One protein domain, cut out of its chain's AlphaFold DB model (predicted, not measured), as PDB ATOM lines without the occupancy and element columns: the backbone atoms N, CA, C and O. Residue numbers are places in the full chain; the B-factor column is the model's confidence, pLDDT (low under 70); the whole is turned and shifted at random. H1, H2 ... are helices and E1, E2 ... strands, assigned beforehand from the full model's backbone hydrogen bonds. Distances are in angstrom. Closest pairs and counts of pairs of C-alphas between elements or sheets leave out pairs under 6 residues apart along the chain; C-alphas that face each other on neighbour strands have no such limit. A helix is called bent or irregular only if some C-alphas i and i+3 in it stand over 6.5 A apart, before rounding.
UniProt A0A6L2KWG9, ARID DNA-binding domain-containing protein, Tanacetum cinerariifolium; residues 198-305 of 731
ATOM      1  N   ARG A 198       5.668   2.520  -2.545       75.81
ATOM      2  CA  ARG A 198       6.678   2.195  -3.558       75.81
ATOM      3  C   ARG A 198       6.500   0.781  -4.114       75.81
ATOM      4  O   ARG A 198       6.879   0.545  -5.248       75.81
ATOM      5  N   GLY A 199       5.990  -0.146  -3.308       80.88
ATOM      6  CA  GLY A 199       5.811  -1.539  -3.704       80.88
ATOM      7  C   GLY A 199       5.359  -2.418  -2.541       80.88
ATOM      8  O   GLY A 199       5.440  -2.007  -1.378       80.88
ATOM      9  N   ILE A 200       4.881  -3.615  -2.872       87.12
ATOM     10  CA  ILE A 200       4.363  -4.621  -1.936       87.12
ATOM     11  C   ILE A 200       5.498  -5.553  -1.509       87.12
ATOM     12  O   ILE A 200       6.350  -5.920  -2.320       87.12
ATOM     13  N   ILE A 201       5.520  -5.964  -0.243       87.19
ATOM     14  CA  ILE A 201       6.475  -6.959   0.244       87.19
ATOM     15  C   ILE A 201       6.064  -8.342  -0.260       87.19
ATOM     16  O   ILE A 201       4.984  -8.840   0.063       87.19
ATOM     17  N   VAL A 202       6.949  -8.976  -1.031       84.44
ATOM     18  CA  VAL A 202       6.762 -10.345  -1.532       84.44
ATOM     19  C   VAL A 202       6.428 -11.272  -0.367       84.44
ATOM     20  O   VAL A 202       7.073 -11.193   0.674       84.44
ATOM     21  N   GLY A 203       5.429 -12.138  -0.538       81.12
ATOM     22  CA  GLY A 203       5.048 -13.130   0.467       81.12
ATOM     23  C   GLY A 203       3.938 -12.671   1.410       81.12
ATOM     24  O   GLY A 203       3.311 -13.532   2.018       81.12
ATOM     25  N   THR A 204       3.647 -11.367   1.463       83.94
ATOM     26  CA  THR A 204       2.502 -10.806   2.213       83.94
ATOM     27  C   THR A 204       1.224 -10.716   1.371       83.94
ATOM     28  O   THR A 204       0.140 -10.492   1.891       83.94
ATOM     29  N   ASP A 205       1.336 -10.951   0.064       77.75
ATOM     30  CA  ASP A 205       0.272 -10.827  -0.935       77.75
ATOM     31  C   ASP A 205      -0.559 -12.105  -1.140       77.75
ATOM     32  O   ASP A 205      -1.307 -12.227  -2.106       77.75
ATOM     33  N   LYS A 206      -0.414 -13.084  -0.242       70.00
ATOM     34  CA  LYS A 206      -1.108 -14.381  -0.316       70.00
ATOM     35  C   LYS A 206      -2.455 -14.405   0.419       70.00
ATOM     36  O   LYS A 206      -3.182 -15.386   0.296       70.00
ATOM     37  N   GLY A 207      -2.747 -13.370   1.210       69.69
ATOM     38  CA  GLY A 207      -3.931 -13.272   2.067       69.69
ATOM     39  C   GLY A 207      -4.971 -12.263   1.575       69.69
ATOM     40  O   GLY A 207      -5.060 -11.941   0.392       69.69
ATOM     41  N   SER A 208      -5.770 -11.760   2.512       74.31
ATOM     42  CA  SER A 208      -6.677 -10.631   2.295       74.31
ATOM     43  C   SER A 208      -5.898  -9.327   2.079       74.31
ATOM     44  O   SER A 208      -4.724  -9.233   2.430       74.31
ATOM     45  N   TRP A 209      -6.544  -8.284   1.549       72.12
ATOM     46  CA  TRP A 209      -5.916  -6.962   1.381       72.12
ATOM     47  C   TRP A 209      -5.360  -6.395   2.700       72.12
ATOM     48  O   TRP A 209      -4.345  -5.701   2.693       72.12
ATOM     49  N   ASP A 210      -5.966  -6.758   3.834       78.31
ATOM     50  CA  ASP A 210      -5.499  -6.378   5.171       78.31
ATOM     51  C   ASP A 210      -4.196  -7.085   5.576       78.31
ATOM     52  O   ASP A 210      -3.614  -6.756   6.613       78.31
ATOM     53  N   ASP A 211      -3.770  -8.104   4.823       82.31
ATOM     54  CA  ASP A 211      -2.538  -8.861   5.051       82.31
ATOM     55  C   ASP A 211      -1.316  -8.254   4.350       82.31
ATOM     56  O   ASP A 211      -0.173  -8.587   4.671       82.31
ATOM     57  N   PHE A 212      -1.547  -7.324   3.422       87.75
ATOM     58  CA  PHE A 212      -0.505  -6.812   2.546       87.75
ATOM     59  C   PHE A 212       0.346  -5.785   3.286       87.75
ATOM     60  O   PHE A 212      -0.167  -4.905   3.984       87.75
ATOM     61  N   TRP A 213       1.659  -5.867   3.088       90.19
ATOM     62  CA  TRP A 213       2.602  -4.877   3.590       90.19
ATOM     63  C   TRP A 213       3.209  -4.074   2.452       90.19
ATOM     64  O   TRP A 213       3.709  -4.625   1.470       90.19
ATOM     65  N   TYR A 214       3.227  -2.758   2.622       89.62
ATOM     66  CA  TYR A 214       3.718  -1.817   1.628       89.62
ATOM     67  C   TYR A 214       4.957  -1.089   2.129       89.62
ATOM     68  O   TYR A 214       5.055  -0.719   3.297       89.62
ATOM     69  N   ILE A 215       5.898  -0.806   1.234       89.12
ATOM     70  CA  ILE A 215       7.033   0.071   1.536       89.12
ATOM     71  C   ILE A 215       6.680   1.494   1.116       89.12
ATOM     72  O   ILE A 215       6.211   1.707   0.003       89.12
ATOM     73  N   SER A 216       6.944   2.484   1.966       86.19
ATOM     74  CA  SER A 216       6.764   3.903   1.645       86.19
ATOM     75  C   SER A 216       8.074   4.676   1.777       86.19
ATOM     76  O   SER A 216       8.829   4.499   2.731       86.19
ATOM     77  N   ASN A 217       8.337   5.568   0.819       81.69
ATOM     78  CA  ASN A 217       9.430   6.547   0.872       81.69
ATOM     79  C   ASN A 217       9.005   7.892   1.482       81.69
ATOM     80  O   ASN A 217       9.861   8.734   1.734       81.69
ATOM     81  N   THR A 218       7.703   8.103   1.683       78.44
ATOM     82  CA  THR A 218       7.144   9.360   2.204       78.44
ATOM     83  C   THR A 218       6.782   9.265   3.679       78.44
ATOM     84  O   THR A 218       6.783  10.285   4.363       78.44
ATOM     85  N   SER A 219       6.522   8.057   4.188       81.94
ATOM     86  CA  SER A 219       6.317   7.839   5.617       81.94
ATOM     87  C   SER A 219       7.644   7.841   6.377       81.94
ATOM     88  O   SER A 219       8.595   7.143   6.013       81.94
ATOM     89  N   ASN A 220       7.685   8.575   7.485       85.50
ATOM     90  CA  ASN A 220       8.747   8.525   8.489       85.50
ATOM     91  C   ASN A 220       8.452   7.512   9.614       85.50
ATOM     92  O   ASN A 220       9.230   7.439  10.562       85.50
ATOM     93  N   LYS A 221       7.359   6.737   9.519       89.38
ATOM     94  CA  LYS A 221       6.916   5.755  10.522       89.38
ATOM     95  C   LYS A 221       6.572   4.401   9.904       89.38
ATOM     96  O   LYS A 221       6.104   4.317   8.768       89.38
ATOM     97  N   HIS A 222       6.786   3.335  10.670       93.31
ATOM     98  CA  HIS A 222       6.134   2.052  10.412       93.31
ATOM     99  C   HIS A 222       4.741   2.076  11.028       93.31
ATOM    100  O   HIS A 222       4.602   2.530  12.164       93.31
ATOM    101  N   THR A 223       3.743   1.578  10.310       91.94
ATOM    102  CA  THR A 223       2.355   1.529  10.767       91.94
ATOM    103  C   THR A 223       1.739   0.194  10.397       91.94
ATOM    104  O   THR A 223       2.032  -0.349   9.333       91.94
ATOM    105  N   ALA A 224       0.909  -0.357  11.271       91.56
ATOM    106  CA  ALA A 224       0.293  -1.655  11.032       91.56
ATOM    107  C   ALA A 224      -1.083  -1.750  11.675       91.56
ATOM    108  O   ALA A 224      -1.382  -1.056  12.648       91.56
ATOM    109  N   ASN A 225      -1.889  -2.666  11.152       88.50
ATOM    110  CA  ASN A 225      -3.103  -3.114  11.804       88.50
ATOM    111  C   ASN A 225      -2.767  -3.829  13.126       88.50
ATOM    112  O   ASN A 225      -1.745  -4.510  13.250       88.50
ATOM    113  N   LEU A 226      -3.668  -3.707  14.102       88.75
ATOM    114  CA  LEU A 226      -3.541  -4.280  15.437       88.75
ATOM    115  C   LEU A 226      -3.224  -5.786  15.436       88.75
ATOM    116  O   LEU A 226      -2.486  -6.249  16.303       88.75
ATOM    117  N   LYS A 227      -3.722  -6.541  14.446       89.00
ATOM    118  CA  LYS A 227      -3.505  -7.996  14.340       89.00
ATOM    119  C   LYS A 227      -2.037  -8.414  14.186       89.00
ATOM    120  O   LYS A 227      -1.710  -9.557  14.478       89.00
ATOM    121  N   PHE A 228      -1.159  -7.514  13.737       88.69
ATOM    122  CA  PHE A 228       0.255  -7.831  13.506       88.69
ATOM    123  C   PHE A 228       1.147  -7.636  14.726       88.69
ATOM    124  O   PHE A 228       2.317  -8.017  14.684       88.69
ATOM    125  N   PHE A 229       0.641  -7.025  15.797       90.75
ATOM    126  CA  PHE A 229       1.459  -6.707  16.957       90.75
ATOM    127  C   PHE A 229       1.624  -7.920  17.869       90.75
ATOM    128  O   PHE A 229       0.650  -8.439  18.406       90.75
ATOM    129  N   SER A 230       2.871  -8.327  18.110       88.69
ATOM    130  CA  SER A 230       3.192  -9.281  19.180       88.69
ATOM    131  C   SER A 230       3.257  -8.589  20.539       88.69
ATOM    132  O   SER A 230       2.875  -9.167  21.552       88.69
ATOM    133  N   ASN A 231       3.723  -7.338  20.548       88.94
ATOM    134  CA  ASN A 231       3.796  -6.471  21.718       88.94
ATOM    135  C   ASN A 231       3.323  -5.076  21.309       88.94
ATOM    136  O   ASN A 231       3.886  -4.506  20.378       88.94
ATOM    137  N   LEU A 232       2.341  -4.506  22.006       92.50
ATOM    138  CA  LEU A 232       1.898  -3.125  21.804       92.50
ATOM    139  C   LEU A 232       1.829  -2.417  23.152       92.50
ATOM    140  O   LEU A 232       1.194  -2.903  24.088       92.50
ATOM    141  N   LYS A 233       2.478  -1.260  23.243       92.25
ATOM    142  CA  LYS A 233       2.379  -0.367  24.389       92.25
ATOM    143  C   LYS A 233       1.493   0.813  24.018       92.25
ATOM    144  O   LYS A 233       1.704   1.434  22.980       92.25
ATOM    145  N   GLU A 234       0.529   1.117  24.879       90.62
ATOM    146  CA  GLU A 234      -0.330   2.289  24.724       90.62
ATOM    147  C   GLU A 234       0.508   3.572  24.732       90.62
ATOM    148  O   GLU A 234       1.346   3.788  25.615       90.62
ATOM    149  N   GLU A 235       0.285   4.402  23.722       88.38
ATOM    150  CA  GLU A 235       0.949   5.684  23.542       88.38
ATOM    151  C   GLU A 235       0.082   6.558  22.637       88.38
ATOM    152  O   GLU A 235      -0.135   6.229  21.472       88.38
ATOM    153  N   PHE A 236      -0.423   7.667  23.177       89.38
ATOM    154  CA  PHE A 236      -1.297   8.569  22.436       89.38
ATOM    155  C   PHE A 236      -0.516   9.771  21.901       89.38
ATOM    156  O   PHE A 236      -0.111  10.644  22.673       89.38
ATOM    157  N   ILE A 237      -0.304   9.820  20.585       87.44
ATOM    158  CA  ILE A 237       0.419  10.905  19.901       87.44
ATOM    159  C   ILE A 237      -0.465  11.464  18.796       87.44
ATOM    160  O   ILE A 237      -1.060  10.709  18.032       87.44
ATOM    161  N   VAL A 238      -0.510  12.789  18.685       87.19
ATOM    162  CA  VAL A 238      -1.191  13.483  17.592       87.19
ATOM    163  C   VAL A 238      -0.156  14.212  16.755       87.19
ATOM    164  O   VAL A 238       0.602  15.031  17.271       87.19
ATOM    165  N   GLU A 239      -0.143  13.934  15.458       84.12
ATOM    166  CA  GLU A 239       0.720  14.613  14.497       84.12
ATOM    167  C   GLU A 239      -0.105  15.302  13.423       84.12
ATOM    168  O   GLU A 239      -1.064  14.744  12.895       84.12
ATOM    169  N   LYS A 240       0.294  16.524  13.069       81.06
ATOM    170  CA  LYS A 240      -0.310  17.246  11.956       81.06
ATOM    171  C   LYS A 240       0.372  16.815  10.661       81.06
ATOM    172  O   LYS A 240       1.554  17.085  10.455       81.06
ATOM    173  N   LEU A 241      -0.376  16.180   9.767       75.44
ATOM    174  CA  LEU A 241       0.066  15.902   8.407       75.44
ATOM    175  C   LEU A 241      -0.203  17.144   7.557       75.44
ATOM    176  O   LEU A 241      -1.207  17.206   6.857       75.44
ATOM    177  N   GLU A 242       0.683  18.144   7.634       68.19
ATOM    178  CA  GLU A 242       0.496  19.454   6.983       68.19
ATOM    179  C   GLU A 242       0.191  19.334   5.487       68.19
ATOM    180  O   GLU A 242      -0.745  19.961   5.010       68.19
ATOM    181  N   LYS A 243       0.886  18.430   4.787       58.53
ATOM    182  CA  LYS A 243       0.645  18.135   3.367       58.53
ATOM    183  C   LYS A 243      -0.741  17.537   3.088       58.53
ATOM    184  O   LYS A 243      -1.222  17.646   1.981       58.53
ATOM    185  N   GLN A 244      -1.377  16.855   4.039       61.56
ATOM    186  CA  GLN A 244      -2.716  16.277   3.835       61.56
ATOM    187  C   GLN A 244      -3.826  17.087   4.517       61.56
ATOM    188  O   GLN A 244      -4.989  16.719   4.393       61.56
ATOM    189  N   GLY A 245      -3.483  18.135   5.277       70.56
ATOM    190  CA  GLY A 245      -4.436  18.869   6.112       70.56
ATOM    191  C   GLY A 245      -5.115  18.014   7.194       70.56
ATOM    192  O   GLY A 245      -6.191  18.378   7.655       70.56
ATOM    193  N   LYS A 246      -4.517  16.879   7.584       77.06
ATOM    194  CA  LYS A 246      -5.117  15.851   8.461       77.06
ATOM    195  C   LYS A 246      -4.360  15.666   9.768       77.06
ATOM    196  O   LYS A 246      -3.199  16.076   9.881       77.06
ATOM    197  N   PHE A 247      -4.991  14.999  10.731       81.62
ATOM    198  CA  PHE A 247      -4.348  14.601  11.981       81.62
ATOM    199  C   PHE A 247      -4.111  13.095  12.009       81.62
ATOM    200  O   PHE A 247      -5.032  12.298  11.881       81.62
ATOM    201  N   LEU A 248      -2.860  12.699  12.218       84.44
ATOM    202  CA  LEU A 248      -2.505  11.315  12.475       84.44
ATOM    203  C   LEU A 248      -2.566  11.050  13.979       84.44
ATOM    204  O   LEU A 248      -1.729  11.557  14.732       84.44
ATOM    205  N   PHE A 249      -3.527  10.232  14.398       86.81
ATOM    206  CA  PHE A 249      -3.647   9.773  15.775       86.81
ATOM    207  C   PHE A 249      -2.961   8.415  15.925       86.81
ATOM    208  O   PHE A 249      -3.330   7.412  15.330       86.81
ATOM    209  N   THR A 250      -1.917   8.377  16.738       90.06
ATOM    210  CA  THR A 250      -1.272   7.134  17.157       90.06
ATOM    211  C   THR A 250      -1.825   6.734  18.514       90.06
ATOM    212  O   THR A 250      -1.932   7.581  19.392       90.06
ATOM    213  N   TYR A 251      -2.153   5.453  18.672       90.12
ATOM    214  CA  TYR A 251      -2.738   4.875  19.886       90.12
ATOM    215  C   TYR A 251      -1.747   3.958  20.618       90.12
ATOM    216  O   TYR A 251      -1.943   3.623  21.787       90.12
ATOM    217  N   GLY A 252      -0.667   3.551  19.950       90.44
ATOM    218  CA  GLY A 252       0.418   2.824  20.591       90.44
ATOM    219  C   GLY A 252       1.617   2.588  19.690       90.44
ATOM    220  O   GLY A 252       1.558   2.798  18.477       90.44
ATOM    221  N   ILE A 253       2.692   2.103  20.302       93.50
ATOM    222  CA  ILE A 253       3.927   1.692  19.633       93.50
ATOM    223  C   ILE A 253       4.327   0.286  20.082       93.50
ATOM    224  O   ILE A 253       4.164  -0.087  21.246       93.50
ATOM    225  N   GLY A 254       4.831  -0.519  19.156       92.44
ATOM    226  CA  GLY A 254       5.042  -1.936  19.398       92.44
ATOM    227  C   GLY A 254       5.976  -2.636  18.421       92.44
ATOM    228  O   GLY A 254       6.670  -2.012  17.616       92.44
ATOM    229  N   GLU A 255       5.990  -3.958  18.522       93.56
ATOM    230  CA  GLU A 255       6.695  -4.870  17.626       93.56
ATOM    231  C   GLU A 255       5.671  -5.585  16.749       93.56
ATOM    232  O   GLU A 255       4.735  -6.193  17.275       93.56
ATOM    233  N   ALA A 256       5.847  -5.511  15.427       93.06
ATOM    234  CA  ALA A 256       4.982  -6.189  14.469       93.06
ATOM    235  C   ALA A 256       5.686  -7.385  13.826       93.06
ATOM    236  O   ALA A 256       6.883  -7.332  13.526       93.06
ATOM    237  N   LEU A 257       4.931  -8.453  13.588       90.62
ATOM    238  CA  LEU A 257       5.388  -9.644  12.887       90.62
ATOM    239  C   LEU A 257       4.971  -9.579  11.417       90.62
ATOM    240  O   LEU A 257       3.816  -9.305  11.101       90.62
ATOM    241  N   ILE A 258       5.924  -9.844  10.526       88.56
ATOM    242  CA  ILE A 258       5.705  -9.904   9.080       88.56
ATOM    243  C   ILE A 258       6.111 -11.279   8.588       88.56
ATOM    244  O   ILE A 258       7.282 -11.654   8.664       88.56
ATOM    245  N   GLU A 259       5.148 -12.008   8.047       81.56
ATOM    246  CA  GLU A 259       5.380 -13.297   7.409       81.56
ATOM    247  C   GLU A 259       5.689 -13.086   5.925       81.56
ATOM    248  O   GLU A 259       4.923 -12.485   5.179       81.56
ATOM    249  N   ASN A 260       6.854 -13.556   5.491       71.56
ATOM    250  CA  ASN A 260       7.310 -13.507   4.109       71.56
ATOM    251  C   ASN A 260       7.705 -14.925   3.683       71.56
ATOM    252  O   ASN A 260       8.871 -15.324   3.784       71.56
ATOM    253  N   GLY A 261       6.709 -15.707   3.257       69.06
ATOM    254  CA  GLY A 261       6.898 -17.127   2.961       69.06
ATOM    255  C   GLY A 261       7.403 -17.882   4.193       69.06
ATOM    256  O   GLY A 261       6.775 -17.824   5.242       69.06
ATOM    257  N   ASP A 262       8.563 -18.531   4.086       65.69
ATOM    258  CA  ASP A 262       9.148 -19.340   5.171       65.69
ATOM    259  C   ASP A 262       9.881 -18.508   6.244       65.69
ATOM    260  O   ASP A 262      10.530 -19.060   7.136       65.69
ATOM    261  N   ARG A 263       9.871 -17.172   6.139       73.56
ATOM    262  CA  ARG A 263      10.595 -16.277   7.051       73.56
ATOM    263  C   ARG A 263       9.645 -15.321   7.749       73.56
ATOM    264  O   ARG A 263       8.936 -14.565   7.094       73.56
ATOM    265  N   THR A 264       9.732 -15.274   9.071       82.56
ATOM    266  CA  THR A 264       9.052 -14.268   9.892       82.56
ATOM    267  C   THR A 264      10.050 -13.193  10.312       82.56
ATOM    268  O   THR A 264      11.124 -13.497  10.836       82.56
ATOM    269  N   TYR A 265       9.704 -11.931  10.080       85.19
ATOM    270  CA  TYR A 265      10.473 -10.771  10.514       85.19
ATOM    271  C   TYR A 265       9.761 -10.079  11.673       85.19
ATOM    272  O   TYR A 265       8.566  -9.812  11.593       85.19
ATOM    273  N   THR A 266      10.504  -9.740  12.725       89.94
ATOM    274  CA  THR A 266      10.017  -8.869  13.800       89.94
ATOM    275  C   THR A 266      10.514  -7.454  13.536       89.94
ATOM    276  O   THR A 266      11.723  -7.214  13.528       89.94
ATOM    277  N   ILE A 267       9.590  -6.527  13.301       91.12
ATOM    278  CA  ILE A 267       9.883  -5.113  13.071       91.12
ATOM    279  C   ILE A 267       9.557  -4.339  14.352       91.12
ATOM    280  O   ILE A 267       8.392  -4.302  14.751       91.12
ATOM    281  N   PRO A 268      10.547  -3.729  15.026       91.88
ATOM    282  CA  PRO A 268      10.301  -2.906  16.203       91.88
ATOM    283  C   PRO A 268       9.873  -1.480  15.823       91.88
ATOM    284  O   PRO A 268      10.148  -0.998  14.721       91.88
ATOM    285  N   GLY A 269       9.256  -0.766  16.767       91.44
ATOM    286  CA  GLY A 269       8.909   0.651  16.602       91.44
ATOM    287  C   GLY A 269       7.779   0.892  15.597       91.44
ATOM    288  O   GLY A 269       7.772   1.904  14.892       91.44
ATOM    289  N   VAL A 270       6.850  -0.056  15.496       95.12
ATOM    290  CA  VAL A 270       5.670   0.038  14.636       95.12
ATOM    291  C   VAL A 270       4.563   0.747  15.396       95.12
ATOM    292  O   VAL A 270       4.325   0.451  16.560       95.12
ATOM    293  N   HIS A 271       3.914   1.713  14.758       94.25
ATOM    294  CA  HIS A 271       2.869   2.522  15.366       94.25
ATOM    295  C   HIS A 271       1.501   1.958  14.994       94.25
ATOM    296  O   HIS A 271       1.245   1.620  13.837       94.25
ATOM    297  N   TYR A 272       0.613   1.873  15.975       94.62
ATOM    298  CA  TYR A 272      -0.788   1.571  15.736       94.62
ATOM    299  C   TYR A 272      -1.558   2.883  15.582       94.62
ATOM    300  O   TYR A 272      -1.634   3.682  16.518       94.62
ATOM    301  N   ALA A 273      -2.107   3.097  14.390       89.69
ATOM    302  CA  ALA A 273      -2.933   4.246  14.046       89.69
ATOM    303  C   ALA A 273      -4.142   3.746  13.234       89.69
ATOM    304  O   ALA A 273      -3.959   3.331  12.087       89.69
ATOM    305  N   PRO A 274      -5.352   3.715  13.821       80.62
ATOM    306  CA  PRO A 274      -6.540   3.147  13.184       80.62
ATOM    307  C   PRO A 274      -7.006   3.930  11.948       80.62
ATOM    308  O   PRO A 274      -7.707   3.374  11.108       80.62
ATOM    309  N   GLU A 275      -6.605   5.196  11.808       78.56
ATOM    310  CA  GLU A 275      -6.901   6.039  10.646       78.56
ATOM    311  C   GLU A 275      -6.113   5.611   9.394       78.56
ATOM    312  O   GLU A 275      -6.457   5.994   8.272       78.56
ATOM    313  N   ILE A 276      -5.047   4.820   9.556       80.69
ATOM    314  CA  ILE A 276      -4.244   4.308   8.447       80.69
ATOM    315  C   ILE A 276      -4.785   2.949   8.017       80.69
ATOM    316  O   ILE A 276      -4.723   1.970   8.755       80.69
ATOM    317  N   THR A 277      -5.249   2.867   6.773       71.06
ATOM    318  CA  THR A 277      -5.874   1.648   6.242       71.06
ATOM    319  C   THR A 277      -4.874   0.601   5.747       71.06
ATOM    320  O   THR A 277      -5.258  -0.538   5.515       71.06
ATOM    321  N   LEU A 278      -3.609   0.979   5.525       83.12
ATOM    322  CA  LEU A 278      -2.571   0.109   4.959       83.12
ATOM    323  C   LEU A 278      -1.467  -0.184   5.980       83.12
ATOM    324  O   LEU A 278      -1.033   0.707   6.714       83.12
ATOM    325  N   ASN A 279      -0.926  -1.404   5.955       89.75
ATOM    326  CA  ASN A 279       0.288  -1.725   6.705       89.75
ATOM    327  C   ASN A 279       1.502  -1.172   5.945       89.75
ATOM    328  O   ASN A 279       1.787  -1.589   4.821       89.75
ATOM    329  N   ILE A 280       2.213  -0.213   6.535       90.94
ATOM    330  CA  ILE A 280       3.275   0.539   5.866       90.94
ATOM    331  C   ILE A 280       4.586   0.389   6.621       90.94
ATOM    332  O   ILE A 280       4.676   0.624   7.825       90.94
ATOM    333  N   LEU A 281       5.654   0.103   5.882       92.88
ATOM    334  CA  LEU A 281       7.018   0.222   6.361       92.88
ATOM    335  C   LEU A 281       7.703   1.439   5.746       92.88
ATOM    336  O   LEU A 281       7.824   1.558   4.526       92.88
ATOM    337  N   SER A 282       8.220   2.322   6.599       92.44
ATOM    338  CA  SER A 282       9.105   3.399   6.162       92.44
ATOM    339  C   SER A 282      10.424   2.834   5.632       92.44
ATOM    340  O   SER A 282      11.162   2.157   6.350       92.44
ATOM    341  N   LEU A 283      10.756   3.172   4.385       88.56
ATOM    342  CA  LEU A 283      12.030   2.833   3.749       88.56
ATOM    343  C   LEU A 283      13.228   3.386   4.539       88.56
ATOM    344  O   LEU A 283      14.252   2.715   4.671       88.56
ATOM    345  N   GLY A 284      13.096   4.605   5.069       85.56
ATOM    346  CA  GLY A 284      14.140   5.251   5.863       85.56
ATOM    347  C   GLY A 284      14.413   4.498   7.163       85.56
ATOM    348  O   GLY A 284      15.567   4.185   7.461       85.56
ATOM    349  N   LEU A 285      13.354   4.141   7.895       90.75
ATOM    350  CA  LEU A 285      13.488   3.396   9.146       90.75
ATOM    351  C   LEU A 285      13.970   1.959   8.924       90.75
ATOM    352  O   LEU A 285      14.839   1.513   9.665       90.75
ATOM    353  N   LEU A 286      13.514   1.260   7.875       89.31
ATOM    354  CA  LEU A 286      14.021  -0.084   7.550       89.31
ATOM    355  C   LEU A 286      15.545  -0.080   7.357       89.31
ATOM    356  O   LEU A 286      16.246  -0.927   7.912       89.31
ATOM    357  N   ARG A 287      16.078   0.917   6.640       85.75
ATOM    358  CA  ARG A 287      17.530   1.085   6.461       85.75
ATOM    359  C   ARG A 287      18.244   1.353   7.789       85.75
ATOM    360  O   ARG A 287      19.296   0.768   8.043       85.75
ATOM    361  N   GLN A 288      17.674   2.191   8.657       84.75
ATOM    362  CA  GLN A 288      18.227   2.454   9.995       84.75
ATOM    363  C   GLN A 288      18.223   1.199  10.881       84.75
ATOM    364  O   GLN A 288      19.206   0.933  11.574       84.75
ATOM    365  N   GLN A 289      17.161   0.396  10.785       86.12
ATOM    366  CA  GLN A 289      16.999  -0.907  11.436       86.12
ATOM    367  C   GLN A 289      17.798  -2.031  10.755       86.12
ATOM    368  O   GLN A 289      17.733  -3.180  11.184       86.12
ATOM    369  N   ARG A 290      18.616  -1.694   9.746       85.31
ATOM    370  CA  ARG A 290      19.569  -2.599   9.083       85.31
ATOM    371  C   ARG A 290      18.888  -3.723   8.305       85.31
ATOM    372  O   ARG A 290      19.384  -4.849   8.235       85.31
ATOM    373  N   PHE A 291      17.765  -3.383   7.687       85.81
ATOM    374  CA  PHE A 291      17.161  -4.160   6.622       85.81
ATOM    375  C   PHE A 291      17.603  -3.627   5.263       85.81
ATOM    376  O   PHE A 291      17.587  -2.424   4.996       85.81
ATOM    377  N   GLU A 292      17.967  -4.555   4.393       84.88
ATOM    378  CA  GLU A 292      18.199  -4.321   2.982       84.88
ATOM    379  C   GLU A 292      16.927  -4.655   2.204       84.88
ATOM    380  O   GLU A 292      16.221  -5.624   2.506       84.88
ATOM    381  N   ILE A 293      16.614  -3.806   1.229       85.62
ATOM    382  CA  ILE A 293      15.412  -3.921   0.407       85.62
ATOM    383  C   ILE A 293      15.872  -4.012  -1.035       85.62
ATOM    384  O   ILE A 293      16.441  -3.055  -1.562       85.62
ATOM    385  N   SER A 294      15.599  -5.146  -1.668       83.94
ATOM    386  CA  SER A 294      15.714  -5.288  -3.114       83.94
ATOM    387  C   SER A 294      14.338  -5.075  -3.734       83.94
ATOM    388  O   SER A 294      13.351  -5.690  -3.327       83.94
ATOM    389  N   SER A 295      14.257  -4.159  -4.695       80.06
ATOM    390  CA  SER A 295      13.041  -3.913  -5.470       80.06
ATOM    391  C   SER A 295      13.180  -4.595  -6.827       80.06
ATOM    392  O   SER A 295      14.188  -4.397  -7.502       80.06
ATOM    393  N   ASN A 296      12.174  -5.372  -7.214       76.00
ATOM    394  CA  ASN A 296      11.964  -5.830  -8.579       76.00
ATOM    395  C   ASN A 296      10.578  -5.334  -9.008       76.00
ATOM    396  O   ASN A 296       9.572  -5.853  -8.520       76.00
ATOM    397  N   GLU A 297      10.543  -4.290  -9.838       74.00
ATOM    398  CA  GLU A 297       9.313  -3.570 -10.204       74.00
ATOM    399  C   GLU A 297       8.510  -3.145  -8.952       74.00
ATOM    400  O   GLU A 297       9.065  -2.518  -8.042       74.00
ATOM    401  N   ASP A 298       7.234  -3.533  -8.877       79.31
ATOM    402  CA  ASP A 298       6.310  -3.225  -7.779       79.31
ATOM    403  C   ASP A 298       6.456  -4.166  -6.573       79.31
ATOM    404  O   ASP A 298       5.749  -4.026  -5.568       79.31
ATOM    405  N   ARG A 299       7.378  -5.136  -6.632       80.44
ATOM    406  CA  ARG A 299       7.583  -6.135  -5.581       80.44
ATOM    407  C   ARG A 299       8.910  -5.920  -4.869       80.44
ATOM    408  O   ARG A 299       9.974  -5.793  -5.469       80.44
ATOM    409  N   CYS A 300       8.856  -5.892  -3.546       85.69
ATOM    410  CA  CYS A 300      10.006  -5.652  -2.688       85.69
ATOM    411  C   CYS A 300      10.308  -6.883  -1.837       85.69
ATOM    412  O   CYS A 300       9.413  -7.480  -1.241       85.69
ATOM    413  N   THR A 301      11.583  -7.242  -1.729       84.62
ATOM    414  CA  THR A 301      12.032  -8.315  -0.840       84.62
ATOM    415  C   THR A 301      12.773  -7.713   0.341       84.62
ATOM    416  O   THR A 301      13.659  -6.877   0.169       84.62
ATOM    417  N   LEU A 302      12.406  -8.146   1.547       86.06
ATOM    418  CA  LEU A 302      13.043  -7.723   2.787       86.06
ATOM    419  C   LEU A 302      14.144  -8.717   3.172       86.06
ATOM    420  O   LEU A 302      13.903  -9.925   3.221       86.06
ATOM    421  N   ALA A 303      15.343  -8.224   3.477       82.94
ATOM    422  CA  ALA A 303      16.443  -9.038   3.979       82.94
ATOM    423  C   ALA A 303      17.134  -8.358   5.164       82.94
ATOM    424  O   ALA A 303      17.629  -7.244   5.058       82.94
ATOM    425  N   TYR A 304      17.216  -9.044   6.305       82.38
ATOM    426  CA  TYR A 304      18.023  -8.559   7.424       82.38
ATOM    427  C   TYR A 304      19.520  -8.651   7.089       82.38
ATOM    428  O   TYR A 304      19.972  -9.697   6.620       82.38
ATOM    429  N   MET A 305      20.286  -7.581   7.324       72.56
ATOM    430  CA  MET A 305      21.686  -7.491   6.878       72.56
ATOM    431  C   MET A 305      22.658  -8.355   7.700       72.56
ATOM    432  O   MET A 305      23.720  -8.724   7.208       72.56
TER     433      MET A 305
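Overview. This is residues 198 to 305 of the 731 residues of the protein "ARID DNA-binding domain-containing protein" of Tanacetum cinerariifolium (UniProt A0A6L2KWG9). A small curled sheet of five strands, like part of a barrel, is partly face to face with a second sheet of three long, sharply bent strands that cross it. The hairpin E3 and E4 reaches away to a tip, residues 241 to 246, that sticks out, and the short helix H1 sits beside the five strands. The printed part has 108 residues, mostly strand, with E1 E2 E3 E4 E5 E6 H1 E7 E8 along the chain; the mixed sheet runs E6 E2 E1 E8 E7, the antiparallel one E3 E4 E5. It is compact, with a radius of gyration of the C-alphas of 13.4 A and spans of 35 by 29 by 28 A.

Arrangement. E1, residues 199 to 201, and E2, residues 213 to 216, form a hairpin, with N 201 and O 213 within hydrogen-bond range at 2.8 A. E3, residues 229 to 241, E4, residues 246 to 260, and E5, residues 263 to 272, bend by 81, 85 and 82 degrees at residues 234, 254 and 269. They form a meander, each strand the antiparallel neighbour of the one before; N 239 and O 248 are 2.9 A apart, N 258 and O 265 2.8 A. E6, residues 279 to 282, is parallel to E2, with N 281 and O 214 2.8 A apart. H1, residues 283 to 288, is at this sheet's level, height 0.5 A, with every O i to N i+4 pair within hydrogen-bond range. E7, residues 291 to 296, and E8, residues 299 to 304, form a hairpin, N 301 and O 294 being 2.8 A apart; E8 is parallel to E1, with N 300 and O 200 2.8 A apart. The two sheets make a sandwich, face to face, their strands at 78 degrees.

Along the chain. E1 begins at C-alpha 199, (5.811, -1.539, -3.704). E3 spans 24.2 A, E4 32.2 A and E5 22.9 A. E8 ends at C-alpha 304, (18.023, -8.559, 7.424).

Size, cuts and confidence. The C-alphas farthest apart, of Gly 245 and Asp 262, are 40.6 A apart. The printed part has no cut; the links E1 to E2 and E2 to E3 are long. Residues 207, 242 to 244 and 261 to 262 have pLDDT under 70.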